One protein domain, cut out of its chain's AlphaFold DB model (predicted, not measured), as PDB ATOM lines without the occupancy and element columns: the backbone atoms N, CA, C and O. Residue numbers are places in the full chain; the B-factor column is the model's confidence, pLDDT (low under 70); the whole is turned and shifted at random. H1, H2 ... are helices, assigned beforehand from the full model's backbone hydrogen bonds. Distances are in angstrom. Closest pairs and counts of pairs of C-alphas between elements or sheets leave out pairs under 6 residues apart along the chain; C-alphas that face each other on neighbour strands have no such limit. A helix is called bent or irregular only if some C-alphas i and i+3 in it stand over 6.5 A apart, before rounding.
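Overview. This is residues 30 to 181 of the 211 residues of an uncharacterized protein of Candidatus Levybacteria bacterium RIFCSPHIGHO2_01_FULL_38_26 (UniProt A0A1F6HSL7). Two long helices, the bent H2 and H7, run opposite ways side by side; H5 crosses the H2b arm of H2 near one end of this pair, and H8 meets the middle of H7 with its first turns, residues 167 to 171, each nearly at a right angle. H5 and H8 meet, H1 packs on H8, and the small H3 and H4 lie toward one far end, while H6 folds back from the end of H5. The printed part has 152 residues with eight named helices, H1 to H8 in order, and no named strand; the class is all helix. It is compact, with a radius of gyration of the C-alphas of 15.2 A and spans of 48 by 38 by 24 A.

Arrangement. H1, residues 33 to 48, touches H8, residues 166 to 180, at a steep tilt of 50 degrees, opposite ways; the closest C-alphas, of Asp 41 and Phe 175, are 4.9 A apart. H2, residues 55 to 75, was assigned as one helix by its hydrogen bonds but is bent: C-alphas 64 and 67 are 6.5 A apart, and its arms H2a, to 64, and H2b, from 67, stand at 21 degrees. H2b touches H7, residues 134 to 152, at a shallow tilt of 12 degrees, opposite ways, closest at C-alphas Glu 74 and Val 138, 5.5 A. The hub is H5, residues 93 to 112, touching five helices. With residues 94 to 102 alone it touches H2b, about perpendicular at 81 degrees, closest at C-alphas Ala 73 and Ala 99, 4.0 A. H3, residues 77 to 81, and H4, residues 85 to 89, touch only at the corner, closest at C-alphas Arg 79 and Ile 88, 5.4 A. H5 and H6, residues 122 to 128, form a helical hairpin, closest at C-alphas His 110 and Leu 128, 5.0 A. H7 and H8 touch, about perpendicular at 83 degrees, closest at C-alphas Ile 144 and Ala 171, 5.0 A. H1 and H7 are apart. Every O i to N i+4 pair is within hydrogen-bond range in H1, H2a, H2b, H4, H6, H7 and H8; H5 has 14 of 16, and H3 has 0 of 1, with 2 of 2 O i to N i+3 pairs.

Along the chain. H1 begins at C-alpha 33 (-11.698, 29.225, 39.224) and is 22.2 A long. H5, 27.3 A, is irregular, with C-alphas 107 and 110 at 7.2 A, and has a kink of 27 degrees near residue 106. H7 is 26.3 A long; H8, 20.8 A, ends at C-alpha 180 (-0.132, 35.526, 37.919).

Size, cuts and confidence. The farthest C-alphas, of Asn 86 and Asp 159, are 48.0 A apart. The printed part has no cut. The link from H7 to H8, residues 153 to 165, is long. pLDDT is under 70 at residues 30, 48 to 54, 122 and 156 to 164.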
ATOM      1  N   GLU A  30     -11.572  20.501  37.833       69.50
ATOM      2  CA  GLU A  30     -11.487  21.253  36.579       69.50
ATOM      3  C   GLU A  30     -12.399  22.490  36.585       69.50
ATOM      4  O   GLU A  30     -12.205  23.413  35.793       69.50
ATOM      5  N   ARG A  31     -13.358  22.552  37.522       75.31
ATOM      6  CA  ARG A  31     -14.275  23.686  37.706       75.31
ATOM      7  C   ARG A  31     -13.763  24.759  38.663       75.31
ATOM      8  O   ARG A  31     -14.399  25.805  38.810       75.31
ATOM      9  N   ILE A  32     -12.620  24.532  39.311       83.31
ATOM     10  CA  ILE A  32     -12.048  25.506  40.240       83.31
ATOM     11  C   ILE A  32     -11.627  26.762  39.461       83.31
ATOM     12  O   ILE A  32     -10.861  26.654  38.497       83.31
ATOM     13  N   PRO A  33     -12.020  27.973  39.907       88.25
ATOM     14  CA  PRO A  33     -11.698  29.225  39.224       88.25
ATOM     15  C   PRO A  33     -10.219  29.396  38.861       88.25
ATOM     16  O   PRO A  33      -9.900  29.835  37.760       88.25
ATOM     17  N   LYS A  34      -9.296  29.025  39.762       86.81
ATOM     18  CA  LYS A  34      -7.852  29.111  39.498       86.81
ATOM     19  C   LYS A  34      -7.418  28.196  38.360       86.81
ATOM     20  O   LYS A  34      -6.679  28.657  37.490       86.81
ATOM     21  N   THR A  35      -7.875  26.945  38.374       84.88
ATOM     22  CA  THR A  35      -7.566  25.942  37.351       84.88
ATOM     23  C   THR A  35      -8.038  26.440  35.994       84.88
ATOM     24  O   THR A  35      -7.203  26.608  35.104       84.88
ATOM     25  N   ILE A  36      -9.313  26.838  35.887       88.94
ATOM     26  CA  ILE A  36      -9.890  27.402  34.658       88.94
ATOM     27  C   ILE A  36      -9.054  28.573  34.156       88.94
ATOM     28  O   ILE A  36      -8.561  28.552  33.036       88.94
ATOM     29  N   ILE A  37      -8.811  29.572  35.004       91.75
ATOM     30  CA  ILE A  37      -8.076  30.780  34.614       91.75
ATOM     31  C   ILE A  37      -6.653  30.465  34.132       91.75
ATOM     32  O   ILE A  37      -6.219  31.026  33.127       91.75
ATOM     33  N   SER A  38      -5.936  29.570  34.818       85.88
ATOM     34  CA  SER A  38      -4.563  29.189  34.458       85.88
ATOM     35  C   SER A  38      -4.484  28.398  33.147       85.88
ATOM     36  O   SER A  38      -3.623  28.674  32.305       85.88
ATOM     37  N   GLN A  39      -5.413  27.464  32.933       85.31
ATOM     38  CA  GLN A  39      -5.473  26.673  31.710       85.31
ATOM     39  C   GLN A  39      -5.921  27.543  30.533       85.31
ATOM     40  O   GLN A  39      -5.311  27.482  29.466       85.31
ATOM     41  N   THR A  40      -6.907  28.427  30.726       90.50
ATOM     42  CA  THR A  40      -7.319  29.387  29.696       90.50
ATOM     43  C   THR A  40      -6.184  30.333  29.314       90.50
ATOM     44  O   THR A  40      -5.966  30.539  28.124       90.50
ATOM     45  N   ASP A  41      -5.445  30.905  30.275       90.00
ATOM     46  CA  ASP A  41      -4.289  31.771  29.981       90.00
ATOM     47  C   ASP A  41      -3.272  31.051  29.089       90.00
ATOM     48  O   ASP A  41      -2.865  31.556  28.040       90.00
ATOM     49  N   SER A  42      -2.942  29.816  29.458       84.44
ATOM     50  CA  SER A  42      -1.983  29.005  28.720       84.44
ATOM     51  C   SER A  42      -2.496  28.656  27.312       84.44
ATOM     52  O   SER A  42      -1.769  28.831  26.332       84.44
ATOM     53  N   LEU A  43      -3.772  28.268  27.175       83.44
ATOM     54  CA  LEU A  43      -4.424  28.026  25.879       83.44
ATOM     55  C   LEU A  43      -4.435  29.268  24.988       83.44
ATOM     56  O   LEU A  43      -4.154  29.174  23.793       83.44
ATOM     57  N   LEU A  44      -4.726  30.439  25.554       83.06
ATOM     58  CA  LEU A  44      -4.698  31.707  24.833       83.06
ATOM     59  C   LEU A  44      -3.278  32.076  24.386       83.06
ATOM     60  O   LEU A  44      -3.106  32.562  23.265       83.06
ATOM     61  N   GLY A  45      -2.264  31.798  25.209       77.25
ATOM     62  CA  GLY A  45      -0.856  31.926  24.834       77.25
ATOM     63  C   GLY A  45      -0.518  31.084  23.601       77.25
ATOM     64  O   GLY A  45      -0.043  31.617  22.596       77.25
ATOM     65  N   ILE A  46      -0.855  29.792  23.625       75.06
ATOM     66  CA  ILE A  46      -0.610  28.873  22.500       75.06
ATOM     67  C   ILE A  46      -1.419  29.290  21.260       75.06
ATOM     68  O   ILE A  46      -0.891  29.274  20.146       75.06
ATOM     69  N   TYR A  47      -2.680  29.711  21.440       72.12
ATOM     70  CA  TYR A  47      -3.538  30.202  20.356       72.12
ATOM     71  C   TYR A  47      -2.896  31.386  19.634       72.12
ATOM     72  O   TYR A  47      -2.824  31.391  18.406       72.12
ATOM     73  N   SER A  48      -2.390  32.358  20.399       69.00
ATOM     74  CA  SER A  48      -1.747  33.556  19.851       69.00
ATOM     75  C   SER A  48      -0.417  33.280  19.144       69.00
ATOM     76  O   SER A  48      -0.060  34.010  18.225       69.00
ATOM     77  N   ASN A  49       0.276  32.197  19.509       68.25
ATOM     78  CA  ASN A  49       1.526  31.771  18.874       68.25
ATOM     79  C   ASN A  49       1.308  30.842  17.664       68.25
ATOM     80  O   ASN A  49       2.272  30.401  17.040       68.25
ATOM     81  N   GLY A  50       0.054  30.514  17.330       63.97
ATOM     82  CA  GLY A  50      -0.278  29.638  16.204       63.97
ATOM     83  C   GLY A  50       0.148  28.176  16.392       63.97
ATOM     84  O   GLY A  50       0.112  27.410  15.434       63.97
ATOM     85  N   THR A  51       0.532  27.774  17.607       60.94
ATOM     86  CA  THR A  51       1.179  26.479  17.895       60.94
ATOM     87  C   THR A  51       0.196  25.400  18.365       60.94
ATOM     88  O   THR A  51       0.618  24.336  18.805       60.94
ATOM     89  N   ILE A  52      -1.121  25.636  18.310       61.69
ATOM     90  CA  ILE A  52      -2.085  24.644  18.809       61.69
ATOM     91  C   ILE A  52      -2.094  23.418  17.895       61.69
ATOM     92  O   ILE A  52      -2.616  23.469  16.781       61.69
ATOM     93  N   TRP A  53      -1.573  22.311  18.420       53.38
ATOM     94  CA  TRP A  53      -1.530  21.019  17.742       53.38
ATOM     95  C   TRP A  53      -2.919  20.368  17.628       53.38
ATOM     96  O   TRP A  53      -3.230  19.752  16.611       53.38
ATOM     97  N   GLN A  54      -3.790  20.572  18.627       65.75
ATOM     98  CA  GLN A  54      -5.159  20.036  18.673       65.75
ATOM     99  C   GLN A  54      -6.197  21.146  18.919       65.75
ATOM    100  O   GLN A  54      -6.625  21.372  20.053       65.75
ATOM    101  N   PRO A  55      -6.606  21.887  17.871       71.19
ATOM    102  CA  PRO A  55      -7.503  23.033  18.016       71.19
ATOM    103  C   PRO A  55      -8.886  22.661  18.548       71.19
ATOM    104  O   PRO A  55      -9.507  23.493  19.201       71.19
ATOM    105  N   ASP A  56      -9.359  21.441  18.306       75.88
ATOM    106  CA  ASP A  56     -10.697  21.027  18.725       75.88
ATOM    107  C   ASP A  56     -10.783  20.764  20.234       75.88
ATOM    108  O   ASP A  56     -11.707  21.272  20.861       75.88
ATOM    109  N   LEU A  57      -9.775  20.131  20.849       71.19
ATOM    110  CA  LEU A  57      -9.730  19.977  22.313       71.19
ATOM    111  C   LEU A  57      -9.606  21.325  23.034       71.19
ATOM    112  O   LEU A  57     -10.229  21.547  24.069       71.19
ATOM    113  N   ALA A  58      -8.834  22.260  22.473       74.62
ATOM    114  CA  ALA A  58      -8.743  23.612  23.019       74.62
ATOM    115  C   ALA A  58     -10.099  24.342  22.960       74.62
ATOM    116  O   ALA A  58     -10.458  25.062  23.891       74.62
ATOM    117  N   ARG A  59     -10.865  24.159  21.877       81.75
ATOM    118  CA  ARG A  59     -12.213  24.733  21.738       81.75
ATOM    119  C   ARG A  59     -13.203  24.098  22.706       81.75
ATOM    120  O   ARG A  59     -13.980  24.839  23.300       81.75
ATOM    121  N   GLU A  60     -13.154  22.780  22.872       82.81
ATOM    122  CA  GLU A  60     -13.978  22.035  23.830       82.81
ATOM    123  C   GLU A  60     -13.729  22.536  25.254       82.81
ATOM    124  O   GLU A  60     -14.662  22.963  25.926       82.81
ATOM    125  N   TYR A  61     -12.463  22.661  25.662       86.62
ATOM    126  CA  TYR A  61     -12.126  23.201  26.979       86.62
ATOM    127  C   TYR A  61     -12.654  24.629  27.197       86.62
ATOM    128  O   TYR A  61     -13.249  24.954  28.232       86.62
ATOM    129  N   LEU A  62     -12.442  25.512  26.215       86.81
ATOM    130  CA  LEU A  62     -12.938  26.885  26.285       86.81
ATOM    131  C   LEU A  62     -14.469  26.923  26.377       86.81
ATOM    132  O   LEU A  62     -15.007  27.752  27.109       86.81
ATOM    133  N   HIS A  63     -15.158  26.043  25.656       88.50
ATOM    134  CA  HIS A  63     -16.610  25.951  25.673       88.50
ATOM    135  C   HIS A  63     -17.137  25.438  27.019       88.50
ATOM    136  O   HIS A  63     -17.944  26.119  27.652       88.50
ATOM    137  N   ASP A  64     -16.643  24.291  27.479       85.38
ATOM    138  CA  ASP A  64     -17.243  23.555  28.594       85.38
ATOM    139  C   ASP A  64     -16.856  24.117  29.963       85.38
ATOM    140  O   ASP A  64     -17.670  24.113  30.887       85.38
ATOM    141  N   TYR A  65     -15.644  24.665  30.091       88.88
ATOM    142  CA  TYR A  65     -15.138  25.176  31.369       88.88
ATOM    143  C   TYR A  65     -15.069  26.698  31.381       88.88
ATOM    144  O   TYR A  65     -15.603  27.350  32.279       88.88
ATOM    145  N   THR A  66     -14.436  27.303  30.372       92.38
ATOM    146  CA  THR A  66     -14.142  28.746  30.421       92.38
ATOM    147  C   THR A  66     -15.396  29.602  30.229       92.38
ATOM    148  O   THR A  66     -15.626  30.548  30.987       92.38
ATOM    149  N   LEU A  67     -16.225  29.304  29.223       93.12
ATOM    150  CA  LEU A  67     -17.449  30.070  28.972       93.12
ATOM    151  C   LEU A  67     -18.493  29.867  30.076       93.12
ATOM    152  O   LEU A  67     -19.145  30.843  30.466       93.12
ATOM    153  N   GLU A  68     -18.622  28.651  30.611       93.19
ATOM    154  CA  GLU A  68     -19.521  28.378  31.737       93.19
ATOM    155  C   GLU A  68     -19.035  29.056  33.026       93.19
ATOM    156  O   GLU A  68     -19.844  29.683  33.706       93.19
ATOM    157  N   PHE A  69     -17.727  29.096  33.306       94.44
ATOM    158  CA  PHE A  69     -17.173  29.901  34.404       94.44
ATOM    159  C   PHE A  69     -17.556  31.383  34.302       94.44
ATOM    160  O   PHE A  69     -18.032  31.981  35.269       94.44
ATOM    161  N   LEU A  70     -17.401  31.987  33.119       96.25
ATOM    162  CA  LEU A  70     -17.751  33.396  32.908       96.25
ATOM    163  C   LEU A  70     -19.263  33.640  33.034       96.25
ATOM    164  O   LEU A  70     -19.688  34.691  33.511       96.25
ATOM    165  N   LYS A  71     -20.093  32.676  32.633       95.50
ATOM    166  CA  LYS A  71     -21.549  32.723  32.816       95.50
ATOM    167  C   LYS A  71     -21.936  32.600  34.293       95.50
ATOM    168  O   LYS A  71     -22.781  33.370  34.745       95.50
ATOM    169  N   SER A  72     -21.285  31.723  35.054       94.19
ATOM    170  CA  SER A  72     -21.442  31.634  36.510       94.19
ATOM    171  C   SER A  72     -21.029  32.940  37.191       94.19
ATOM    172  O   SER A  72     -21.755  33.437  38.050       94.19
ATOM    173  N   ALA A  73     -19.942  33.580  36.746       95.75
ATOM    174  CA  ALA A  73     -19.546  34.896  37.244       95.75
ATOM    175  C   ALA A  73     -20.617  35.974  36.974       95.75
ATOM    176  O   ALA A  73     -20.897  36.797  37.845       95.75
ATOM    177  N   GLU A  74     -21.252  35.975  35.796       95.62
ATOM    178  CA  GLU A  74     -22.363  36.892  35.481       95.62
ATOM    179  C   GLU A  74     -23.588  36.661  36.370       95.62
ATOM    180  O   GLU A  74     -24.185  37.631  36.842       95.62
ATOM    181  N   GLN A  75     -23.951  35.399  36.613       93.62
ATOM    182  CA  GLN A  75     -25.038  35.034  37.527       93.62
ATOM    183  C   GLN A  75     -24.736  35.496  38.954       93.62
ATOM    184  O   GLN A  75     -25.604  36.054  39.623       93.62
ATOM    185  N   GLY A  76     -23.485  35.340  39.385       92.31
ATOM    186  CA  GLY A  76     -23.010  35.770  40.690       92.31
ATOM    187  C   GLY A  76     -22.778  37.273  40.822       92.31
ATOM    188  O   GLY A  76     -22.336  37.711  41.873       92.31
ATOM    189  N   ALA A  77     -23.062  38.107  39.816       93.31
ATOM    190  CA  ALA A  77     -22.687  39.525  39.854       93.31
ATOM    191  C   ALA A  77     -23.278  40.296  41.054       93.31
ATOM    192  O   ALA A  77     -22.678  41.270  41.509       93.31
ATOM    193  N   ASP A  78     -24.429  39.876  41.592       89.81
ATOM    194  CA  ASP A  78     -24.986  40.485  42.804       89.81
ATOM    195  C   ASP A  78     -24.070  40.312  44.019       89.81
ATOM    196  O   ASP A  78     -23.925  41.266  44.777       89.81
ATOM    197  N   ARG A  79     -23.347  39.190  44.136       88.38
ATOM    198  CA  ARG A  79     -22.352  38.921  45.191       88.38
ATOM    199  C   ARG A  79     -21.370  40.068  45.421       88.38
ATOM    200  O   ARG A  79     -20.994  40.338  46.560       88.38
ATOM    201  N   VAL A  80     -20.970  40.723  44.334       87.06
ATOM    202  CA  VAL A  80     -19.930  41.755  44.312       87.06
ATOM    203  C   VAL A  80     -20.496  43.147  44.608       87.06
ATOM    204  O   VAL A  80     -19.819  43.977  45.213       87.06
ATOM    205  N   PHE A  81     -21.722  43.432  44.160       88.00
ATOM    206  CA  PHE A  81     -22.271  44.796  44.143       88.00
ATOM    207  C   PHE A  81     -23.485  45.005  45.054       88.00
ATOM    208  O   PHE A  81     -23.906  46.151  45.231       88.00
ATOM    209  N   THR A  82     -24.047  43.943  45.635       84.62
ATOM    210  CA  THR A  82     -25.132  44.027  46.618       84.62
ATOM    211  C   THR A  82     -24.619  43.878  48.047       84.62
ATOM    212  O   THR A  82     -23.568  43.293  48.296       84.62
ATOM    213  N   LYS A  83     -25.387  44.406  49.004       77.56
ATOM    214  CA  LYS A  83     -25.200  44.162  50.447       77.56
ATOM    215  C   LYS A  83     -26.274  43.242  51.031       77.56
ATOM    216  O   LYS A  83     -26.233  42.948  52.221       77.56
ATOM    217  N   ASP A  84     -27.257  42.847  50.225       86.62
ATOM    218  CA  ASP A  84     -28.346  41.979  50.664       86.62
ATOM    219  C   ASP A  84     -27.872  40.526  50.739       86.62
ATOM    220  O   ASP A  84     -27.724  39.851  49.719       86.62
ATOM    221  N   GLN A  85     -27.641  40.052  51.963       83.38
ATOM    222  CA  GLN A  85     -27.149  38.702  52.209       83.38
ATOM    223  C   GLN A  85     -28.142  37.625  51.750       83.38
ATOM    224  O   GLN A  85     -27.708  36.575  51.293       83.38
ATOM    225  N   ASN A  86     -29.453  37.895  51.760       84.25
ATOM    226  CA  ASN A  86     -30.447  36.914  51.311       84.25
ATOM    227  C   ASN A  86     -30.328  36.642  49.807       84.25
ATOM    228  O   ASN A  86     -30.507  35.513  49.359       84.25
ATOM    229  N   VAL A  87     -29.999  37.676  49.024       82.75
ATOM    230  CA  VAL A  87     -29.727  37.530  47.587       82.75
ATOM    231  C   VAL A  87     -28.442  36.732  47.379       82.75
ATOM    232  O   VAL A  87     -28.418  35.828  46.550       82.75
ATOM    233  N   ILE A  88     -27.400  37.017  48.162       79.25
ATOM    234  CA  ILE A  88     -26.099  36.340  48.066       79.25
ATOM    235  C   ILE A  88     -26.202  34.851  48.420       79.25
ATOM    236  O   ILE A  88     -25.686  34.008  47.686       79.25
ATOM    237  N   ASP A  89     -26.895  34.526  49.509       82.19
ATOM    238  CA  ASP A  89     -27.055  33.155  50.005       82.19
ATOM    239  C   ASP A  89     -27.955  32.306  49.096       82.19
ATOM    240  O   ASP A  89     -27.876  31.080  49.118       82.19
ATOM    241  N   SER A  90     -28.798  32.945  48.276       86.75
ATOM    242  CA  SER A  90     -29.646  32.254  47.296       86.75
ATOM    243  C   SER A  90     -28.905  31.813  46.029       86.75
ATOM    244  O   SER A  90     -29.443  31.023  45.249       86.75
ATOM    245  N   LEU A  91     -27.692  32.324  45.796       85.75
ATOM    246  CA  LEU A  91     -26.914  32.014  44.601       85.75
ATOM    247  C   LEU A  91     -26.156  30.687  44.755       85.75
ATOM    248  O   LEU A  91     -25.654  30.385  45.841       85.75
ATOM    249  N   PRO A  92     -25.995  29.915  43.663       87.62
ATOM    250  CA  PRO A  92     -25.105  28.764  43.663       87.62
ATOM    251  C   PRO A  92     -23.693  29.162  44.100       87.62
ATOM    252  O   PRO A  92     -23.181  30.214  43.706       87.62
ATOM    253  N   LEU A  93     -23.037  28.298  44.875       82.50
ATOM    254  CA  LEU A  93     -21.678  28.537  45.363       82.50
ATOM    255  C   LEU A  93     -20.699  28.835  44.219       82.50
ATOM    256  O   LEU A  93     -19.954  29.808  44.295       82.50
ATOM    257  N   GLU A  94     -20.768  28.055  43.137       84.81
ATOM    258  CA  GLU A  94     -19.935  28.246  41.945       84.81
ATOM    259  C   GLU A  94     -20.092  29.655  41.351       84.81
ATOM    260  O   GLU A  94     -19.111  30.259  40.923       84.81
ATOM    261  N   ALA A  95     -21.310  30.209  41.356       89.06
ATOM    262  CA  ALA A  95     -21.578  31.554  40.854       89.06
ATOM    263  C   ALA A  95     -20.966  32.627  41.765       89.06
ATOM    264  O   ALA A  95     -20.337  33.566  41.276       89.06
ATOM    265  N   ASN A  96     -21.095  32.463  43.085       85.69
ATOM    266  CA  ASN A  96     -20.488  33.362  44.068       85.69
ATOM    267  C   ASN A  96     -18.955  33.369  43.958       85.69
ATOM    268  O   ASN A  96     -18.348  34.436  43.879       85.69
ATOM    269  N   GLU A  97     -18.332  32.191  43.902       86.69
ATOM    270  CA  GLU A  97     -16.875  32.061  43.822       86.69
ATOM    271  C   GLU A  97     -16.336  32.540  42.465       86.69
ATOM    272  O   GLU A  97     -15.345  33.273  42.426       86.69
ATOM    273  N   ALA A  98     -17.019  32.236  41.354       91.00
ATOM    274  CA  ALA A  98     -16.649  32.753  40.037       91.00
ATOM    275  C   ALA A  98     -16.757  34.284  39.954       91.00
ATOM    276  O   ALA A  98     -15.892  34.930  39.352       91.00
ATOM    277  N   ALA A  99     -17.784  34.879  40.569       91.50
ATOM    278  CA  ALA A  99     -17.964  36.328  40.604       91.50
ATOM    279  C   ALA A  99     -16.895  37.025  41.455       91.50
ATOM    280  O   ALA A  99     -16.277  37.982  40.975       91.50
ATOM    281  N   ASP A 100     -16.629  36.520  42.666       89.38
ATOM    282  CA  ASP A 100     -15.576  37.031  43.551       89.38
ATOM    283  C   ASP A 100     -14.210  36.962  42.844       89.38
ATOM    284  O   ASP A 100     -13.493  37.964  42.757       89.38
ATOM    285  N   TYR A 101     -13.881  35.815  42.240       90.88
ATOM    286  CA  TYR A 101     -12.617  35.620  41.530       90.88
ATOM    287  C   TYR A 101     -12.476  36.561  40.324       90.88
ATOM    288  O   TYR A 101     -11.472  37.261  40.180       90.88
ATOM    289  N   THR A 102     -13.514  36.644  39.488       94.62
ATOM    290  CA  THR A 102     -13.557  37.524  38.310       94.62
ATOM    291  C   THR A 102     -13.403  38.995  38.694       94.62
ATOM    292  O   THR A 102     -12.664  39.738  38.043       94.62
ATOM    293  N   TYR A 103     -14.064  39.435  39.769       92.25
ATOM    294  CA  TYR A 103     -13.955  40.815  40.237       92.25
ATOM    295  C   TYR A 103     -12.549  41.146  40.732       92.25
ATOM    296  O   TYR A 103     -12.014  42.203  40.390       92.25
ATOM    297  N   VAL A 104     -11.928  40.230  41.482       90.06
ATOM    298  CA  VAL A 104     -10.546  40.394  41.940       90.06
ATOM    299  C   VAL A 104      -9.606  40.534  40.743       90.06
ATOM    300  O   VAL A 104      -8.823  41.481  40.711       90.06
ATOM    301  N   ILE A 105      -9.724  39.688  39.715       93.31
ATOM    302  CA  ILE A 105      -8.918  39.834  38.491       93.31
ATOM    303  C   ILE A 105      -9.087  41.235  37.900       93.31
ATOM    304  O   ILE A 105      -8.091  41.933  37.694       93.31
ATOM    305  N   PHE A 106     -10.326  41.692  37.686       92.31
ATOM    306  CA  PHE A 106     -10.581  43.031  37.149       92.31
ATOM    307  C   PHE A 106      -9.967  44.151  38.001       92.31
ATOM    308  O   PHE A 106      -9.451  45.122  37.446       92.31
ATOM    309  N   ALA A 107      -9.997  44.026  39.331       88.31
ATOM    310  CA  ALA A 107      -9.385  44.989  40.247       88.31
ATOM    311  C   ALA A 107      -7.866  45.105  40.054       88.31
ATOM    312  O   ALA A 107      -7.299  46.194  40.156       88.31
ATOM    313  N   TRP A 108      -7.219  43.995  39.718       87.69
ATOM    314  CA  TRP A 108      -5.769  43.886  39.618       87.69
ATOM    315  C   TRP A 108      -5.218  44.053  38.197       87.69
ATOM    316  O   TRP A 108      -4.017  44.294  38.043       87.69
ATOM    317  N   MET A 109      -6.066  44.009  37.161       88.56
ATOM    318  CA  MET A 109      -5.646  44.159  35.757       88.56
ATOM    319  C   MET A 109      -4.800  45.409  35.520       88.56
ATOM    320  O   MET A 109      -3.763  45.338  34.869       88.56
ATOM    321  N   HIS A 110      -5.190  46.558  36.074       84.19
ATOM    322  CA  HIS A 110      -4.426  47.794  35.897       84.19
ATOM    323  C   HIS A 110      -2.968  47.677  36.386       84.19
ATOM    324  O   HIS A 110      -2.057  48.214  35.746       84.19
ATOM    325  N   GLN A 111      -2.761  46.977  37.504       78.94
ATOM    326  CA  GLN A 111      -1.474  46.868  38.186       78.94
ATOM    327  C   GLN A 111      -0.581  45.779  37.594       78.94
ATOM    328  O   GLN A 111       0.617  46.003  37.442       78.94
ATOM    329  N   PHE A 112      -1.153  44.627  37.248       83.56
ATOM    330  CA  PHE A 112      -0.383  43.440  36.866       83.56
ATOM    331  C   PHE A 112      -0.310  43.185  35.359       83.56
ATOM    332  O   PHE A 112       0.425  42.306  34.928       83.56
ATOM    333  N   ALA A 113      -1.031  43.938  34.528       84.62
ATOM    334  CA  ALA A 113      -0.961  43.743  33.086       84.62
ATOM    335  C   ALA A 113       0.409  44.149  32.506       84.62
ATOM    336  O   ALA A 113       0.850  45.287  32.655       84.62
ATOM    337  N   THR A 114       1.075  43.260  31.779       78.75
ATOM    338  CA  THR A 114       2.450  43.478  31.279       78.75
ATOM    339  C   THR A 114       2.561  43.504  29.753       78.75
ATOM    340  O   THR A 114       3.650  43.704  29.223       78.75
ATOM    341  N   SER A 115       1.454  43.347  29.021       77.44
ATOM    342  CA  SER A 115       1.489  43.278  27.555       77.44
ATOM    343  C   SER A 115       2.046  44.558  26.916       77.44
ATOM    344  O   SER A 115       1.556  45.660  27.171       77.44
ATOM    345  N   LYS A 116       3.032  44.392  26.018       72.06
ATOM    346  CA  LYS A 116       3.652  45.474  25.227       72.06
ATOM    347  C   LYS A 116       2.666  46.216  24.318       72.06
ATOM    348  O   LYS A 116       2.949  47.324  23.882       72.06
ATOM    349  N   TYR A 117       1.522  45.594  24.038       77.12
ATOM    350  CA  TYR A 117       0.461  46.134  23.190       77.12
ATOM    351  C   TYR A 117      -0.536  47.000  23.965       77.12
ATOM    352  O   TYR A 117      -1.433  47.599  23.371       77.12
ATOM    353  N   LEU A 118      -0.422  47.060  25.296       79.31
ATOM    354  CA  LEU A 118      -1.290  47.908  26.097       79.31
ATOM    355  C   LEU A 118      -0.925  49.377  25.888       79.31
ATOM    356  O   LEU A 118       0.256  49.729  25.918       79.31
ATOM    357  N   PRO A 119      -1.925  50.261  25.735       73.94
ATOM    358  CA  PRO A 119      -1.659  51.684  25.669       73.94
ATOM    359  C   PRO A 119      -1.019  52.160  26.980       73.94
ATOM    360  O   PRO A 119      -1.230  51.570  28.039       73.94
ATOM    361  N   ASN A 120      -0.266  53.257  26.919       73.12
ATOM    362  CA  ASN A 120       0.329  53.896  28.094       73.12
ATOM    363  C   ASN A 120      -0.610  54.968  28.689       73.12
ATOM    364  O   ASN A 120      -1.506  55.483  28.018       73.12
ATOM    365  N   GLY A 121      -0.404  55.325  29.961       71.00
ATOM    366  CA  GLY A 121      -1.069  56.469  30.603       71.00
ATOM    367  C   GLY A 121      -2.591  56.328  30.787       71.00
ATOM    368  O   GLY A 121      -3.090  55.284  31.205       71.00
ATOM    369  N   PHE A 122      -3.347  57.401  30.518       65.75
ATOM    370  CA  PHE A 122      -4.794  57.484  30.795       65.75
ATOM    371  C   PHE A 122      -5.626  56.436  30.038       65.75
ATOM    372  O   PHE A 122      -6.541  55.837  30.608       65.75
ATOM    373  N   SER A 123      -5.271  56.155  28.783       74.31
ATOM    374  CA  SER A 123      -5.945  55.151  27.951       74.31
ATOM    375  C   SER A 123      -5.828  53.742  28.539       74.31
ATOM    376  O   SER A 123      -6.785  52.971  28.492       74.31
ATOM    377  N   ARG A 124      -4.692  53.430  29.181       78.12
ATOM    378  CA  ARG A 124      -4.493  52.182  29.930       78.12
ATOM    379  C   ARG A 124      -5.467  52.061  31.087       78.12
ATOM    380  O   ARG A 124      -6.082  51.016  31.282       78.12
ATOM    381  N   ARG A 125      -5.613  53.151  31.843       72.44
ATOM    382  CA  ARG A 125      -6.492  53.202  33.007       72.44
ATOM    383  C   ARG A 125      -7.938  52.977  32.592       72.44
ATOM    384  O   ARG A 125      -8.550  52.077  33.137       72.44
ATOM    385  N   GLY A 126      -8.449  53.683  31.582       77.12
ATOM    386  CA  GLY A 126      -9.815  53.453  31.084       77.12
ATOM    387  C   GLY A 126     -10.032  52.038  30.523       77.12
ATOM    388  O   GLY A 126     -11.088  51.429  30.720       77.12
ATOM    389  N   MET A 127      -9.010  51.476  29.871       82.88
ATOM    390  CA  MET A 127      -9.059  50.125  29.317       82.88
ATOM    391  C   MET A 127      -9.089  49.036  30.395       82.88
ATOM    392  O   MET A 127      -9.841  48.079  30.243       82.88
ATOM    393  N   LEU A 128      -8.307  49.165  31.466       87.81
ATOM    394  CA  LEU A 128      -8.105  48.115  32.475       87.81
ATOM    395  C   LEU A 128      -8.786  48.409  33.818       87.81
ATOM    396  O   LEU A 128      -8.557  47.694  34.788       87.81
ATOM    397  N   GLN A 129      -9.582  49.476  33.901       86.75
ATOM    398  CA  GLN A 129     -10.291  49.821  35.126       86.75
ATOM    399  C   GLN A 129     -11.284  48.723  35.507       86.75
ATOM    400  O   GLN A 129     -12.052  48.242  34.670       86.75
ATOM    401  N   ALA A 130     -11.304  48.406  36.799       88.88
ATOM    402  CA  ALA A 130     -12.289  47.520  37.386       88.88
ATOM    403  C   ALA A 130     -13.721  48.038  37.154       88.88
ATOM    404  O   ALA A 130     -13.951  49.254  37.187       88.88
ATOM    405  N   PRO A 131     -14.703  47.149  36.953       90.81
ATOM    406  CA  PRO A 131     -16.094  47.555  36.840       90.81
ATOM    407  C   PRO A 131     -16.577  48.172  38.159       90.81
ATOM    408  O   PRO A 131     -16.442  47.580  39.225       90.81
ATOM    409  N   ALA A 132     -17.175  49.360  38.084       89.44
ATOM    410  CA  ALA A 132     -17.701  50.078  39.247       89.44
ATOM    411  C   ALA A 132     -19.165  49.728  39.560       89.44
ATOM    412  O   ALA A 132     -19.682  50.092  40.611       89.44
ATOM    413  N   THR A 133     -19.860  49.060  38.636       92.38
ATOM    414  CA  THR A 133     -21.274  48.692  38.781       92.38
ATOM    415  C   THR A 133     -21.523  47.278  38.271       92.38
ATOM    416  O   THR A 133     -20.826  46.820  37.363       92.38
ATOM    417  N   LYS A 134     -22.595  46.637  38.759       93.31
ATOM    418  CA  LYS A 134     -23.084  45.342  38.251       93.31
ATOM    419  C   LYS A 134     -23.206  45.329  36.725       93.31
ATOM    420  O   LYS A 134     -22.749  44.399  36.069       93.31
ATOM    421  N   ARG A 135     -23.767  46.395  36.139       94.38
ATOM    422  CA  ARG A 135     -23.916  46.517  34.679       94.38
ATOM    423  C   ARG A 135     -22.567  46.496  33.963       94.38
ATOM    424  O   ARG A 135     -22.429  45.817  32.952       94.38
ATOM    425  N   GLN A 136     -21.584  47.237  34.475       93.38
ATOM    426  CA  GLN A 136     -20.237  47.257  33.899       93.38
ATOM    427  C   GLN A 136     -19.540  45.906  34.047       93.38
ATOM    428  O   GLN A 136     -18.870  45.483  33.113       93.38
ATOM    429  N   PHE A 137     -19.719  45.225  35.178       94.94
ATOM    430  CA  PHE A 137     -19.166  43.893  35.406       94.94
ATOM    431  C   PHE A 137     -19.696  42.900  34.371       94.94
ATOM    432  O   PHE A 137     -18.915  42.347  33.604       94.94
ATOM    433  N   VAL A 138     -21.022  42.789  34.245       95.75
ATOM    434  CA  VAL A 138     -21.664  41.906  33.257       95.75
ATOM    435  C   VAL A 138     -21.271  42.281  31.825       95.75
ATOM    436  O   VAL A 138     -21.060  41.405  30.992       95.75
ATOM    437  N   GLN A 139     -21.135  43.574  31.514       94.12
ATOM    438  CA  GLN A 139     -20.689  44.015  30.191       94.12
ATOM    439  C   GLN A 139     -19.253  43.562  29.885       94.12
ATOM    440  O   GLN A 139     -18.995  43.094  28.779       94.12
ATOM    441  N   ARG A 140     -18.331  43.696  30.846       92.38
ATOM    442  CA  ARG A 140     -16.924  43.293  30.695       92.38
ATOM    443  C   ARG A 140     -16.790  41.775  30.583       92.38
ATOM    444  O   ARG A 140     -16.062  41.306  29.717       92.38
ATOM    445  N   THR A 141     -17.532  41.016  31.384       95.31
ATOM    446  CA  THR A 141     -17.553  39.550  31.293       95.31
ATOM    447  C   THR A 141     -18.114  39.079  29.950       95.31
ATOM    448  O   THR A 141     -17.493  38.255  29.281       95.31
ATOM    449  N   ASN A 142     -19.210  39.680  29.474       94.69
ATOM    450  CA  ASN A 142     -19.767  39.377  28.152       94.69
ATOM    451  C   ASN A 142     -18.813  39.711  27.007       94.69
ATOM    452  O   ASN A 142     -18.818  39.038  25.980       94.69
ATOM    453  N   GLU A 143     -18.016  40.765  27.151       92.88
ATOM    454  CA  GLU A 143     -16.991  41.107  26.176       92.88
ATOM    455  C   GLU A 143     -15.943  39.992  26.063       92.88
ATOM    456  O   GLU A 143     -15.667  39.532  24.959       92.88
ATOM    457  N   ILE A 144     -15.446  39.490  27.199       94.44
ATOM    458  CA  ILE A 144     -14.515  38.355  27.242       94.44
ATOM    459  C   ILE A 144     -15.165  37.109  26.627       94.44
ATOM    460  O   ILE A 144     -14.568  36.474  25.760       94.44
ATOM    461  N   LYS A 145     -16.415  36.793  26.998       94.31
ATOM    462  CA  LYS A 145     -17.161  35.654  26.432       94.31
ATOM    463  C   LYS A 145     -17.303  35.744  24.918       94.31
ATOM    464  O   LYS A 145     -17.177  34.731  24.244       94.31
ATOM    465  N   LYS A 146     -17.568  36.933  24.369       91.31
ATOM    466  CA  LYS A 146     -17.675  37.131  22.916       91.31
ATOM    467  C   LYS A 146     -16.352  36.841  22.218       91.31
ATOM    468  O   LYS A 146     -16.355  36.136  21.216       91.31
ATOM    469  N   GLU A 147     -15.243  37.341  22.757       88.75
ATOM    470  CA  GLU A 147     -13.912  37.090  22.191       88.75
ATOM    471  C   GLU A 147     -13.553  35.600  22.232       88.75
ATOM    472  O   GLU A 147     -13.147  35.033  21.218       88.75
ATOM    473  N   LEU A 148     -13.789  34.928  23.362       89.44
ATOM    474  CA  LEU A 148     -13.583  33.483  23.469       89.44
ATOM    475  C   LEU A 148     -14.539  32.685  22.577       89.44
ATOM    476  O   LEU A 148     -14.133  31.699  21.969       89.44
ATOM    477  N   GLY A 149     -15.788  33.127  22.435       87.94
ATOM    478  CA  GLY A 149     -16.778  32.505  21.557       87.94
ATOM    479  C   GLY A 149     -16.351  32.512  20.087       87.94
ATOM    480  O   GLY A 149     -16.609  31.546  19.373       87.94
ATOM    481  N   LEU A 150     -15.630  33.546  19.639       85.50
ATOM    482  CA  LEU A 150     -15.025  33.558  18.303       85.50
ATOM    483  C   LEU A 150     -13.944  32.477  18.161       85.50
ATOM    484  O   LEU A 150     -13.864  31.830  17.118       85.50
ATOM    485  N   ILE A 151     -13.133  32.258  19.201       83.50
ATOM    486  CA  ILE A 151     -12.106  31.205  19.220       83.50
ATOM    487  C   ILE A 151     -12.761  29.819  19.174       83.50
ATOM    488  O   ILE A 151     -12.397  29.006  18.319       83.50
ATOM    489  N   VAL A 152     -13.761  29.587  20.033       85.25
ATOM    490  CA  VAL A 152     -14.549  28.344  20.099       85.25
ATOM    491  C   VAL A 152     -15.189  28.029  18.746       85.25
ATOM    492  O   VAL A 152     -15.048  26.920  18.243       85.25
ATOM    493  N   ALA A 153     -15.806  29.019  18.098       83.69
ATOM    494  CA  ALA A 153     -16.433  28.858  16.784       83.69
ATOM    495  C   ALA A 153     -15.432  28.689  15.622       83.69
ATOM    496  O   ALA A 153     -15.838  28.529  14.474       83.69
ATOM    497  N   GLY A 154     -14.123  28.790  15.879       75.38
ATOM    498  CA  GLY A 154     -13.100  28.787  14.832       75.38
ATOM    499  C   GLY A 154     -13.105  30.034  13.942       75.38
ATOM    500  O   GLY A 154     -12.452  30.035  12.904       75.38
ATOM    501  N   LEU A 155     -13.809  31.089  14.355       75.38
ATOM    502  CA  LEU A 155     -13.926  32.378  13.663       75.38
ATOM    503  C   LEU A 155     -12.912  33.418  14.167       75.38
ATOM    504  O   LEU A 155     -12.873  34.550  13.679       75.38
ATOM    505  N   GLY A 156     -12.101  33.060  15.165       65.31
ATOM    506  CA  GLY A 156     -10.986  33.872  15.633       65.31
ATOM    507  C   GLY A 156      -9.970  34.064  14.509       65.31
ATOM    508  O   GLY A 156      -9.439  33.101  13.957       65.31
ATOM    509  N   ASN A 157      -9.724  35.318  14.142       61.75
ATOM    510  CA  ASN A 157      -8.788  35.645  13.078       61.75
ATOM    511  C   ASN A 157      -7.364  35.616  13.649       61.75
ATOM    512  O   ASN A 157      -6.928  36.588  14.263       61.75
ATOM    513  N   LYS A 158      -6.687  34.474  13.487       61.62
ATOM    514  CA  LYS A 158      -5.330  34.224  14.002       61.62
ATOM    515  C   LYS A 158      -4.282  35.173  13.416       61.62
ATOM    516  O   LYS A 158      -3.275  35.431  14.063       61.62
ATOM    517  N   ASP A 159      -4.550  35.717  12.230       58.97
ATOM    518  CA  ASP A 159      -3.623  36.581  11.496       58.97
ATOM    519  C   ASP A 159      -3.760  38.062  11.874       58.97
ATOM    520  O   ASP A 159      -2.963  38.894  11.439       58.97
ATOM    521  N   LEU A 160      -4.773  38.424  12.673       58.59
ATOM    522  CA  LEU A 160      -4.936  39.795  13.145       58.59
ATOM    523  C   LEU A 160      -4.118  40.023  14.421       58.59
ATOM    524  O   LEU A 160      -4.368  39.361  15.431       58.59
ATOM    525  N   PRO A 161      -3.196  41.002  14.429       63.47
ATOM    526  CA  PRO A 161      -2.420  41.314  15.618       63.47
ATOM    527  C   PRO A 161      -3.328  41.704  16.791       63.47
ATOM    528  O   PRO A 161      -4.246  42.515  16.634       63.47
ATOM    529  N   LEU A 162      -3.038  41.173  17.984       65.50
ATOM    530  CA  LEU A 162      -3.770  41.438  19.237       65.50
ATOM    531  C   LEU A 162      -3.968  42.938  19.528       65.50
ATOM    532  O   LEU A 162      -4.977  43.337  20.104       65.50
ATOM    533  N   GLU A 163      -3.028  43.778  19.097       62.34
ATOM    534  CA  GLU A 163      -3.058  45.241  19.239       62.34
ATOM    535  C   GLU A 163      -4.196  45.926  18.465       62.34
ATOM    536  O   GLU A 163      -4.635  47.014  18.836       62.34
ATOM    537  N   THR A 164      -4.721  45.282  17.418       65.75
ATOM    538  CA  THR A 164      -5.790  45.839  16.576       65.75
ATOM    539  C   THR A 164      -7.178  45.686  17.195       65.75
ATOM    540  O   THR A 164      -8.133  46.324  16.747       65.75
ATOM    541  N   ARG A 165      -7.312  44.864  18.247       76.88
ATOM    542  CA  ARG A 165      -8.586  44.555  18.904       76.88
ATOM    543  C   ARG A 165      -8.476  44.738  20.416       76.88
ATOM    544  O   ARG A 165      -8.117  43.805  21.135       76.88
ATOM    545  N   PRO A 166      -8.857  45.918  20.939       81.50
ATOM    546  CA  PRO A 166      -8.813  46.194  22.373       81.50
ATOM    547  C   PRO A 166      -9.561  45.162  23.225       81.50
ATOM    548  O   PRO A 166      -9.149  44.897  24.351       81.50
ATOM    549  N   SER A 167     -10.642  44.579  22.705       83.44
ATOM    550  CA  SER A 167     -11.420  43.554  23.403       83.44
ATOM    551  C   SER A 167     -10.655  42.240  23.549       83.44
ATOM    552  O   SER A 167     -10.547  41.719  24.658       83.44
ATOM    553  N   SER A 168     -10.029  41.759  22.472       83.12
ATOM    554  CA  SER A 168      -9.165  40.576  22.512       83.12
ATOM    555  C   SER A 168      -7.986  40.806  23.462       83.12
ATOM    556  O   SER A 168      -7.709  39.979  24.327       83.12
ATOM    557  N   LEU A 169      -7.350  41.982  23.403       85.62
ATOM    558  CA  LEU A 169      -6.267  42.333  24.323       85.62
ATOM    559  C   LEU A 169      -6.726  42.356  25.793       85.62
ATOM    560  O   LEU A 169      -5.988  41.902  26.668       85.62
ATOM    561  N   ARG A 170      -7.944  42.835  26.090       88.31
ATOM    562  CA  ARG A 170      -8.522  42.763  27.444       88.31
ATOM    563  C   ARG A 170      -8.793  41.331  27.884       88.31
ATOM    564  O   ARG A 170      -8.483  41.023  29.028       88.31
ATOM    565  N   ALA A 171      -9.317  40.477  27.006       90.31
ATOM    566  CA  ALA A 171      -9.556  39.069  27.309       90.31
ATOM    567  C   ALA A 171      -8.244  38.346  27.655       90.31
ATOM    568  O   ALA A 171      -8.132  37.782  28.738       90.31
ATOM    569  N   HIS A 172      -7.212  38.469  26.815       88.88
ATOM    570  CA  HIS A 172      -5.887  37.910  27.109       88.88
ATOM    571  C   HIS A 172      -5.304  38.463  28.414       88.88
ATOM    572  O   HIS A 172      -4.824  37.713  29.256       88.88
ATOM    573  N   THR A 173      -5.390  39.782  28.617       90.75
ATOM    574  CA  THR A 173      -4.889  40.417  29.844       90.75
ATOM    575  C   THR A 173      -5.625  39.915  31.086       90.75
ATOM    576  O   THR A 173      -4.999  39.755  32.127       90.75
ATOM    577  N   PHE A 174      -6.933  39.673  30.994       94.31
ATOM    578  CA  PHE A 174      -7.742  39.177  32.104       94.31
ATOM    579  C   PHE A 174      -7.245  37.805  32.573       94.31
ATOM    580  O   PHE A 174      -6.924  37.649  33.751       94.31
ATOM    581  N   PHE A 175      -7.107  36.843  31.658       93.44
ATOM    582  CA  PHE A 175      -6.639  35.500  32.013       93.44
ATOM    583  C   PHE A 175      -5.187  35.508  32.491       93.44
ATOM    584  O   PHE A 175      -4.901  34.931  33.538       93.44
ATOM    585  N   HIS A 176      -4.310  36.264  31.825       91.81
ATOM    586  CA  HIS A 176      -2.917  36.397  32.244       91.81
ATOM    587  C   HIS A 176      -2.787  36.946  33.662       91.81
ATOM    588  O   HIS A 176      -2.114  36.368  34.513       91.81
ATOM    589  N   VAL A 177      -3.489  38.044  33.951       90.12
ATOM    590  CA  VAL A 177      -3.488  38.650  35.282       90.12
ATOM    591  C   VAL A 177      -4.051  37.679  36.321       90.12
ATOM    592  O   VAL A 177      -3.454  37.506  37.380       90.12
ATOM    593  N   GLY A 178      -5.156  36.991  36.027       89.44
ATOM    594  CA  GLY A 178      -5.713  35.992  36.939       89.44
ATOM    595  C   GLY A 178      -4.809  34.774  37.170       89.44
ATOM    596  O   GLY A 178      -4.863  34.150  38.237       89.44
ATOM    597  N   ASN A 179      -3.943  34.451  36.213       88.38
ATOM    598  CA  ASN A 179      -2.955  33.394  36.359       88.38
ATOM    599  C   ASN A 179      -1.783  33.817  37.266       88.38
ATOM    600  O   ASN A 179      -1.363  33.043  38.124       88.38
ATOM    601  N   ILE A 180      -1.307  35.059  37.159       83.94
ATOM    602  CA  ILE A 180      -0.132  35.526  37.919       83.94
ATOM    603  C   ILE A 180      -0.452  36.088  39.307       83.94
ATOM    604  O   ILE A 180       0.448  36.181  40.142       83.94
ATOM    605  N   ILE A 181      -1.702  36.477  39.589       79.56
ATOM    606  CA  ILE A 181      -2.065  36.935  40.936       79.56
ATOM    607  C   ILE A 181      -1.894  35.764  41.918       79.56
ATOM    608  O   ILE A 181      -2.482  34.692  41.708       79.56
TER     609      ILE A 181